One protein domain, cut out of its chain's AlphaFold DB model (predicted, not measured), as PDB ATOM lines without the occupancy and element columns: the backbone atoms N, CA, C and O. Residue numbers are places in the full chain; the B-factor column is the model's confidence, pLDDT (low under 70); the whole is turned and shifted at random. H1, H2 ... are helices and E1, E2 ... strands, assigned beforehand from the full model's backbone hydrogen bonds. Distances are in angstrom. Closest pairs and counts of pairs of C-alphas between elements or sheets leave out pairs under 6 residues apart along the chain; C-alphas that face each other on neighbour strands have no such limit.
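This is residues 97 to 157 of the 402 residues of the protein "SREBP regulating gene protein" of Spirometra erinaceieuropaei (UniProt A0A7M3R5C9). With little regular structure, this is an elongated fold of loops: the short strand E1 and the short helix H1 lie near the middle, and loops reach out beyond them at both ends. The long stretch 107 to 141 loops out past E1, returns and loops out past H1. The printed part has 61 residues with E1, H1 and H2 in that order, 16 of them in named elements, class mixed. It is compact, radius of gyration of the C-alphas 11.6 A, spanning 34 by 22 by 16 A.

Residues 97 to 98 pair antiparallel with residues 104 to 105 of E1, residues 103 to 106. Residues 103 to 104 pair antiparallel with residues 126 to 127. E1 pairs with no named strand. The closest C-alphas of E1 and H1, residues 142 to 149, are those of Tyr 104 and Ala 147, 6.2 A apart. H1 and H2, residues 152 to 155, are close but not clearly touching; their closest C-alphas, of Cys 149 and Val 155, are 7.5 A apart. E1 and H2 are apart. In H1 every O i to N i+4 pair is within hydrogen-bond range; H2 is too short for one.

E1 begins at C-alpha 103 (-34.139, -26.175, -7.914) and is 10.1 A long. H1 is 10.6 A long. H2 ends at C-alpha 155 (-22.771, -22.590, -18.789).

The C-alphas farthest apart, of Pro 112 and Arg 135, are 35.6 A apart. The printed part has no cut. The link E1 to H1 is long, H1 to H2 tight. Mean pLDDT of the printed part is 75.3; residues 120 to 126 and 152 to 157 are among those under 70.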
ATOM      1  N   ILE A  97     -32.948 -23.096   0.084       85.31
ATOM      2  CA  ILE A  97     -31.983 -24.108  -0.327       85.31
ATOM      3  C   ILE A  97     -31.997 -24.235  -1.848       85.31
ATOM      4  O   ILE A  97     -33.031 -24.046  -2.488       85.31
ATOM      5  N   VAL A  98     -30.829 -24.540  -2.412       87.94
ATOM      6  CA  VAL A  98     -30.678 -24.986  -3.796       87.94
ATOM      7  C   VAL A  98     -30.129 -26.394  -3.808       87.94
ATOM      8  O   VAL A  98     -29.122 -26.658  -3.142       87.94
ATOM      9  N   ASP A  99     -30.758 -27.275  -4.574       85.06
ATOM     10  CA  ASP A  99     -30.234 -28.614  -4.814       85.06
ATOM     11  C   ASP A  99     -29.280 -28.668  -6.021       85.06
ATOM     12  O   ASP A  99     -29.152 -27.739  -6.820       85.06
ATOM     13  N   GLU A 100     -28.565 -29.780  -6.164       83.12
ATOM     14  CA  GLU A 100     -27.634 -30.013  -7.274       83.12
ATOM     15  C   GLU A 100     -28.291 -30.072  -8.664       83.12
ATOM     16  O   GLU A 100     -27.590 -30.067  -9.675       83.12
ATOM     17  N   GLU A 101     -29.620 -30.137  -8.733       82.50
ATOM     18  CA  GLU A 101     -30.383 -30.081  -9.980       82.50
ATOM     19  C   GLU A 101     -30.798 -28.643 -10.337       82.50
ATOM     20  O   GLU A 101     -31.338 -28.397 -11.421       82.50
ATOM     21  N   GLY A 102     -30.481 -27.688  -9.457       83.38
ATOM     22  CA  GLY A 102     -30.715 -26.263  -9.621       83.38
ATOM     23  C   GLY A 102     -32.124 -25.815  -9.259       83.38
ATOM     24  O   GLY A 102     -32.523 -24.727  -9.683       83.38
ATOM     25  N   PHE A 103     -32.878 -26.617  -8.503       85.81
ATOM     26  CA  PHE A 103     -34.139 -26.175  -7.914       85.81
ATOM     27  C   PHE A 103     -33.874 -25.333  -6.674       85.81
ATOM     28  O   PHE A 103     -33.073 -25.704  -5.823       85.81
ATOM     29  N   TYR A 104     -34.574 -24.207  -6.583       85.62
ATOM     30  CA  TYR A 104     -34.577 -23.312  -5.434       85.62
ATOM     31  C   TYR A 104     -35.894 -23.480  -4.673       85.62
ATOM     32  O   TYR A 104     -36.954 -23.249  -5.250       85.62
ATOM     33  N   CYS A 105     -35.838 -23.882  -3.403       86.56
ATOM     34  CA  CYS A 105     -37.020 -24.123  -2.572       86.56
ATOM     35  C   CYS A 105     -36.813 -23.664  -1.121       86.56
ATOM     36  O   CYS A 105     -35.695 -23.352  -0.696       86.56
ATOM     37  N   LEU A 106     -37.898 -23.612  -0.344       86.94
ATOM     38  CA  LEU A 106     -37.800 -23.407   1.097       86.94
ATOM     39  C   LEU A 106     -37.204 -24.647   1.760       86.94
ATOM     40  O   LEU A 106     -37.456 -25.777   1.356       86.94
ATOM     41  N   ARG A 107     -36.479 -24.444   2.858       86.56
ATOM     42  CA  ARG A 107     -35.903 -25.535   3.653       86.56
ATOM     43  C   ARG A 107     -36.961 -26.510   4.188       86.56
ATOM     44  O   ARG A 107     -36.655 -27.677   4.398       86.56
ATOM     45  N   ALA A 108     -38.188 -26.032   4.393       85.69
ATOM     46  CA  ALA A 108     -39.333 -26.854   4.787       85.69
ATOM     47  C   ALA A 108     -39.832 -27.782   3.663       85.69
ATOM     48  O   ALA A 108     -40.455 -28.798   3.956       85.69
ATOM     49  N   ASP A 109     -39.522 -27.458   2.406       88.38
ATOM     50  CA  ASP A 109     -39.952 -28.195   1.215       88.38
ATOM     51  C   ASP A 109     -38.866 -29.161   0.707       88.38
ATOM     52  O   ASP A 109     -38.972 -29.703  -0.393       88.38
ATOM     53  N   VAL A 110     -37.801 -29.391   1.482       87.69
ATOM     54  CA  VAL A 110     -36.758 -30.362   1.133       87.69
ATOM     55  C   VAL A 110     -37.205 -31.766   1.528       87.69
ATOM     56  O   VAL A 110     -37.556 -32.036   2.676       87.69
ATOM     57  N   LEU A 111     -37.178 -32.678   0.560       87.19
ATOM     58  CA  LEU A 111     -37.506 -34.084   0.761       87.19
ATOM     59  C   LEU A 111     -36.438 -34.778   1.628       87.19
ATOM     60  O   LEU A 111     -35.289 -34.336   1.657       87.19
ATOM     61  N   PRO A 112     -36.743 -35.929   2.258       86.56
ATOM     62  CA  PRO A 112     -35.744 -36.719   2.990       86.56
ATOM     63  C   PRO A 112     -34.522 -37.128   2.150       86.56
ATOM     64  O   PRO A 112     -33.457 -37.394   2.702       86.56
ATOM     65  N   SER A 113     -34.653 -37.150   0.819       84.81
ATOM     66  CA  SER A 113     -33.551 -37.371  -0.124       84.81
ATOM     67  C   SER A 113     -32.555 -36.202  -0.208       84.81
ATOM     68  O   SER A 113     -31.479 -36.353  -0.791       84.81
ATOM     69  N   GLY A 114     -32.890 -35.037   0.351       84.25
ATOM     70  CA  GLY A 114     -32.129 -33.793   0.218       84.25
ATOM     71  C   GLY A 114     -32.449 -32.998  -1.052       84.25
ATOM     72  O   GLY A 114     -31.827 -31.966  -1.288       84.25
ATOM     73  N   CYS A 115     -33.391 -33.463  -1.879       88.56
ATOM     74  CA  CYS A 115     -33.837 -32.759  -3.084       88.56
ATOM     75  C   CYS A 115     -34.998 -31.810  -2.768       88.56
ATOM     76  O   CYS A 115     -35.808 -32.092  -1.880       88.56
ATOM     77  N   CYS A 116     -35.131 -30.725  -3.529       88.19
ATOM     78  CA  CYS A 116     -36.303 -29.864  -3.428       88.19
ATOM     79  C   CYS A 116     -37.568 -30.605  -3.886       88.19
ATOM     80  O   CYS A 116     -37.568 -31.301  -4.907       88.19
ATOM     81  N   ASN A 117     -38.668 -30.453  -3.145       87.50
ATOM     82  CA  ASN A 117     -39.952 -31.001  -3.553       87.50
ATOM     83  C   ASN A 117     -40.471 -30.264  -4.799       87.50
ATOM     84  O   ASN A 117     -40.720 -29.063  -4.774       87.50
ATOM     85  N   ARG A 118     -40.649 -30.998  -5.901       83.38
ATOM     86  CA  ARG A 118     -41.113 -30.440  -7.181       83.38
ATOM     87  C   ARG A 118     -42.628 -30.226  -7.232       83.38
ATOM     88  O   ARG A 118     -43.104 -29.522  -8.114       83.38
ATOM     89  N   THR A 119     -43.381 -30.863  -6.337       75.69
ATOM     90  CA  THR A 119     -44.853 -30.849  -6.335       75.69
ATOM     91  C   THR A 119     -45.439 -29.995  -5.217       75.69
ATOM     92  O   THR A 119     -46.661 -29.915  -5.089       75.69
ATOM     93  N   SER A 120     -44.605 -29.354  -4.392       67.44
ATOM     94  CA  SER A 120     -45.106 -28.443  -3.371       67.44
ATOM     95  C   SER A 120     -45.753 -27.232  -4.042       67.44
ATOM     96  O   SER A 120     -45.102 -26.486  -4.764       67.44
ATOM     97  N   ASN A 121     -47.032 -27.001  -3.740       61.88
ATOM     98  CA  ASN A 121     -47.764 -25.773  -4.075       61.88
ATOM     99  C   ASN A 121     -47.257 -24.540  -3.297       61.88
ATOM    100  O   ASN A 121     -47.921 -23.501  -3.290       61.88
ATOM    101  N   SER A 122     -46.111 -24.635  -2.611       56.66
ATOM    102  CA  SER A 122     -45.416 -23.441  -2.151       56.66
ATOM    103  C   SER A 122     -44.999 -22.663  -3.393       56.66
ATOM    104  O   SER A 122     -44.588 -23.239  -4.398       56.66
ATOM    105  N   THR A 123     -45.225 -21.356  -3.368       54.72
ATOM    106  CA  THR A 123     -44.988 -20.444  -4.487       54.72
ATOM    107  C   THR A 123     -43.578 -20.624  -5.058       54.72
ATOM    108  O   THR A 123     -42.610 -20.085  -4.528       54.72
ATOM    109  N   GLU A 124     -43.541 -21.398  -6.142       57.28
ATOM    110  CA  GLU A 124     -42.485 -21.633  -7.124       57.28
ATOM    111  C   GLU A 124     -41.175 -22.270  -6.624       57.28
ATOM    112  O   GLU A 124     -40.190 -21.564  -6.387       57.28
ATOM    113  N   PRO A 125     -41.074 -23.617  -6.632       60.03
ATOM    114  CA  PRO A 125     -39.798 -24.290  -6.856       60.03
ATOM    115  C   PRO A 125     -39.283 -23.933  -8.258       60.03
ATOM    116  O   PRO A 125     -39.493 -24.640  -9.245       60.03
ATOM    117  N   SER A 126     -38.636 -22.779  -8.373       68.31
ATOM    118  CA  SER A 126     -38.131 -22.282  -9.644       68.31
ATOM    119  C   SER A 126     -36.769 -22.916  -9.930       68.31
ATOM    120  O   SER A 126     -35.797 -22.668  -9.209       68.31
ATOM    121  N   ARG A 127     -36.683 -23.748 -10.973       82.19
ATOM    122  CA  ARG A 127     -35.410 -24.297 -11.456       82.19
ATOM    123  C   ARG A 127     -34.657 -23.215 -12.222       82.19
ATOM    124  O   ARG A 127     -35.230 -22.579 -13.102       82.19
ATOM    125  N   TYR A 128     -33.384 -23.013 -11.899       77.00
ATOM    126  CA  TYR A 128     -32.499 -22.099 -12.631       77.00
ATOM    127  C   TYR A 128     -32.964 -20.632 -12.716       77.00
ATOM    128  O   TYR A 128     -32.615 -19.919 -13.661       77.00
ATOM    129  N   SER A 129     -33.750 -20.160 -11.743       77.38
ATOM    130  CA  SER A 129     -34.272 -18.791 -11.759       77.38
ATOM    131  C   SER A 129     -33.171 -17.754 -11.553       77.38
ATOM    132  O   SER A 129     -32.466 -17.760 -10.544       77.38
ATOM    133  N   CYS A 130     -33.069 -16.824 -12.503       73.19
ATOM    134  CA  CYS A 130     -32.128 -15.703 -12.484       73.19
ATOM    135  C   CYS A 130     -32.798 -14.357 -12.151       73.19
ATOM    136  O   CYS A 130     -32.160 -13.311 -12.255       73.19
ATOM    137  N   PHE A 131     -34.072 -14.350 -11.731       71.50
ATOM    138  CA  PHE A 131     -34.881 -13.124 -11.609       71.50
ATOM    139  C   PHE A 131     -34.263 -12.045 -10.701       71.50
ATOM    140  O   PHE A 131     -34.455 -10.854 -10.924       71.50
ATOM    141  N   SER A 132     -33.481 -12.437  -9.693       69.12
ATOM    142  CA  SER A 132     -32.812 -11.504  -8.778       69.12
ATOM    143  C   SER A 132     -31.341 -11.232  -9.101       69.12
ATOM    144  O   SER A 132     -30.636 -10.715  -8.235       69.12
ATOM    145  N   CYS A 133     -30.851 -11.643 -10.270       70.94
ATOM    146  CA  CYS A 133     -29.457 -11.478 -10.663       70.94
ATOM    147  C   CYS A 133     -29.288 -10.283 -11.613       70.94
ATOM    148  O   CYS A 133     -29.944 -10.173 -12.648       70.94
ATOM    149  N   SER A 134     -28.411  -9.354 -11.237       70.44
ATOM    150  CA  SER A 134     -28.044  -8.176 -12.023       70.44
ATOM    151  C   SER A 134     -27.005  -8.521 -13.098       70.44
ATOM    152  O   SER A 134     -26.311  -9.533 -13.011       70.44
ATOM    153  N   ARG A 135     -26.831  -7.631 -14.087       58.31
ATOM    154  CA  ARG A 135     -25.841  -7.748 -15.180       58.31
ATOM    155  C   ARG A 135     -24.375  -7.820 -14.714       58.31
ATOM    156  O   ARG A 135     -23.507  -8.095 -15.533       58.31
ATOM    157  N   GLN A 136     -24.093  -7.558 -13.438       59.88
ATOM    158  CA  GLN A 136     -22.753  -7.631 -12.836       59.88
ATOM    159  C   GLN A 136     -22.507  -8.929 -12.037       59.88
ATOM    160  O   GLN A 136     -21.654  -8.945 -11.156       59.88
ATOM    161  N   ASP A 137     -23.271 -10.001 -12.289       62.94
ATOM    162  CA  ASP A 137     -23.206 -11.270 -11.536       62.94
ATOM    163  C   ASP A 137     -23.558 -11.138 -10.035       62.94
ATOM    164  O   ASP A 137     -23.236 -12.012  -9.223       62.94
ATOM    165  N   CYS A 138     -24.233 -10.046  -9.657       64.44
ATOM    166  CA  CYS A 138     -24.669  -9.788  -8.288       64.44
ATOM    167  C   CYS A 138     -26.120 -10.228  -8.099       64.44
ATOM    168  O   CYS A 138     -26.971  -9.829  -8.894       64.44
ATOM    169  N   CYS A 139     -26.428 -10.995  -7.048       74.12
ATOM    170  CA  CYS A 139     -27.820 -11.327  -6.723       74.12
ATOM    171  C   CYS A 139     -28.180 -10.990  -5.270       74.12
ATOM    172  O   CYS A 139     -27.326 -10.944  -4.386       74.12
ATOM    173  N   SER A 140     -29.471 -10.741  -5.034       69.44
ATOM    174  CA  SER A 140     -29.993 -10.328  -3.721       69.44
ATOM    175  C   SER A 140     -29.938 -11.432  -2.658       69.44
ATOM    176  O   SER A 140     -30.061 -11.150  -1.471       69.44
ATOM    177  N   ALA A 141     -29.790 -12.689  -3.079       72.81
ATOM    178  CA  ALA A 141     -29.659 -13.852  -2.214       72.81
ATOM    179  C   ALA A 141     -28.685 -14.854  -2.841       72.81
ATOM    180  O   ALA A 141     -28.732 -15.095  -4.050       72.81
ATOM    181  N   TYR A 142     -27.833 -15.452  -2.009       78.00
ATOM    182  CA  TYR A 142     -26.815 -16.415  -2.427       78.00
ATOM    183  C   TYR A 142     -27.422 -17.628  -3.147       78.00
ATOM    184  O   TYR A 142     -26.963 -18.030  -4.208       78.00
ATOM    185  N   GLU A 143     -28.505 -18.186  -2.621       81.69
ATOM    186  CA  GLU A 143     -29.180 -19.345  -3.199       81.69
ATOM    187  C   GLU A 143     -29.728 -19.033  -4.598       81.69
ATOM    188  O   GLU A 143     -29.593 -19.827  -5.523       81.69
ATOM    189  N   ARG A 144     -30.240 -17.823  -4.823       80.56
ATOM    190  CA  ARG A 144     -30.679 -17.421  -6.164       80.56
ATOM    191  C   ARG A 144     -29.503 -17.274  -7.135       80.56
ATOM    192  O   ARG A 144     -29.643 -17.649  -8.297       80.56
ATOM    193  N   CYS A 145     -28.332 -16.818  -6.664       79.00
ATOM    194  CA  CYS A 145     -27.098 -16.871  -7.460       79.00
ATOM    195  C   CYS A 145     -26.798 -18.308  -7.894       79.00
ATOM    196  O   CYS A 145     -26.574 -18.566  -9.071       79.00
ATOM    197  N   VAL A 146     -26.774 -19.242  -6.939       80.81
ATOM    198  CA  VAL A 146     -26.377 -20.632  -7.191       80.81
ATOM    199  C   VAL A 146     -27.337 -21.304  -8.168       80.81
ATOM    200  O   VAL A 146     -26.874 -21.901  -9.136       80.81
ATOM    201  N   ALA A 147     -28.652 -21.150  -7.980       83.50
ATOM    202  CA  ALA A 147     -29.651 -21.689  -8.901       83.50
ATOM    203  C   ALA A 147     -29.454 -21.151 -10.328       83.50
ATOM    204  O   ALA A 147     -29.356 -21.932 -11.269       83.50
ATOM    205  N   CYS A 148     -29.306 -19.833 -10.495       81.88
ATOM    206  CA  CYS A 148     -29.045 -19.219 -11.799       81.88
ATOM    207  C   CYS A 148     -27.738 -19.713 -12.450       81.88
ATOM    208  O   CYS A 148     -27.683 -19.957 -13.659       81.88
ATOM    209  N   CYS A 149     -26.685 -19.894 -11.650       78.19
ATOM    210  CA  CYS A 149     -25.389 -20.395 -12.106       78.19
ATOM    211  C   CYS A 149     -25.427 -21.880 -12.508       78.19
ATOM    212  O   CYS A 149     -24.587 -22.313 -13.288       78.19
ATOM    213  N   LEU A 150     -26.382 -22.671 -12.012       80.00
ATOM    214  CA  LEU A 150     -26.553 -24.068 -12.424       80.00
ATOM    215  C   LEU A 150     -27.303 -24.211 -13.761       80.00
ATOM    216  O   LEU A 150     -27.413 -25.326 -14.270       80.00
ATOM    217  N   ASN A 151     -27.802 -23.110 -14.342       79.38
ATOM    218  CA  ASN A 151     -28.518 -23.136 -15.614       79.38
ATOM    219  C   ASN A 151     -27.590 -23.579 -16.763       79.38
ATOM    220  O   ASN A 151     -26.626 -22.862 -17.053       79.38
ATOM    221  N   PRO A 152     -27.886 -24.683 -17.477       68.75
ATOM    222  CA  PRO A 152     -27.042 -25.162 -18.572       68.75
ATOM    223  C   PRO A 152     -26.865 -24.120 -19.685       68.75
ATOM    224  O   PRO A 152     -25.769 -23.995 -20.226       68.75
ATOM    225  N   VAL A 153     -27.883 -23.294 -19.955       66.06
ATOM    226  CA  VAL A 153     -27.826 -22.224 -20.971       66.06
ATOM    227  C   VAL A 153     -26.794 -21.148 -20.608       66.06
ATOM    228  O   VAL A 153     -26.148 -20.581 -21.487       66.06
ATOM    229  N   ASN A 154     -26.584 -20.897 -19.312       61.00
ATOM    230  CA  ASN A 154     -25.585 -19.939 -18.832       61.00
ATOM    231  C   ASN A 154     -24.167 -20.536 -18.813       61.00
ATOM    232  O   ASN A 154     -23.184 -19.797 -18.856       61.00
ATOM    233  N   VAL A 155     -24.051 -21.866 -18.786       56.34
ATOM    234  CA  VAL A 155     -22.771 -22.590 -18.789       56.34
ATOM    235  C   VAL A 155     -22.203 -22.703 -20.215       56.34
ATOM    236  O   VAL A 155     -20.986 -22.723 -20.392       56.34
ATOM    237  N   SER A 156     -23.052 -22.686 -21.252       47.44
ATOM    238  CA  SER A 156     -22.651 -22.808 -22.667       47.44
ATOM    239  C   SER A 156     -21.834 -21.627 -23.226       47.44
ATOM    240  O   SER A 156     -21.329 -21.707 -24.342       47.44
ATOM    241  N   GLY A 157     -21.653 -20.537 -22.469       44.44
ATOM    242  CA  GLY A 157     -20.825 -19.386 -22.860       44.44
ATOM    243  C   GLY A 157     -19.305 -19.610 -22.780       44.44
ATOM    244  O   GLY A 157     -18.538 -18.687 -23.055       44.44
TER     245      GLY A 157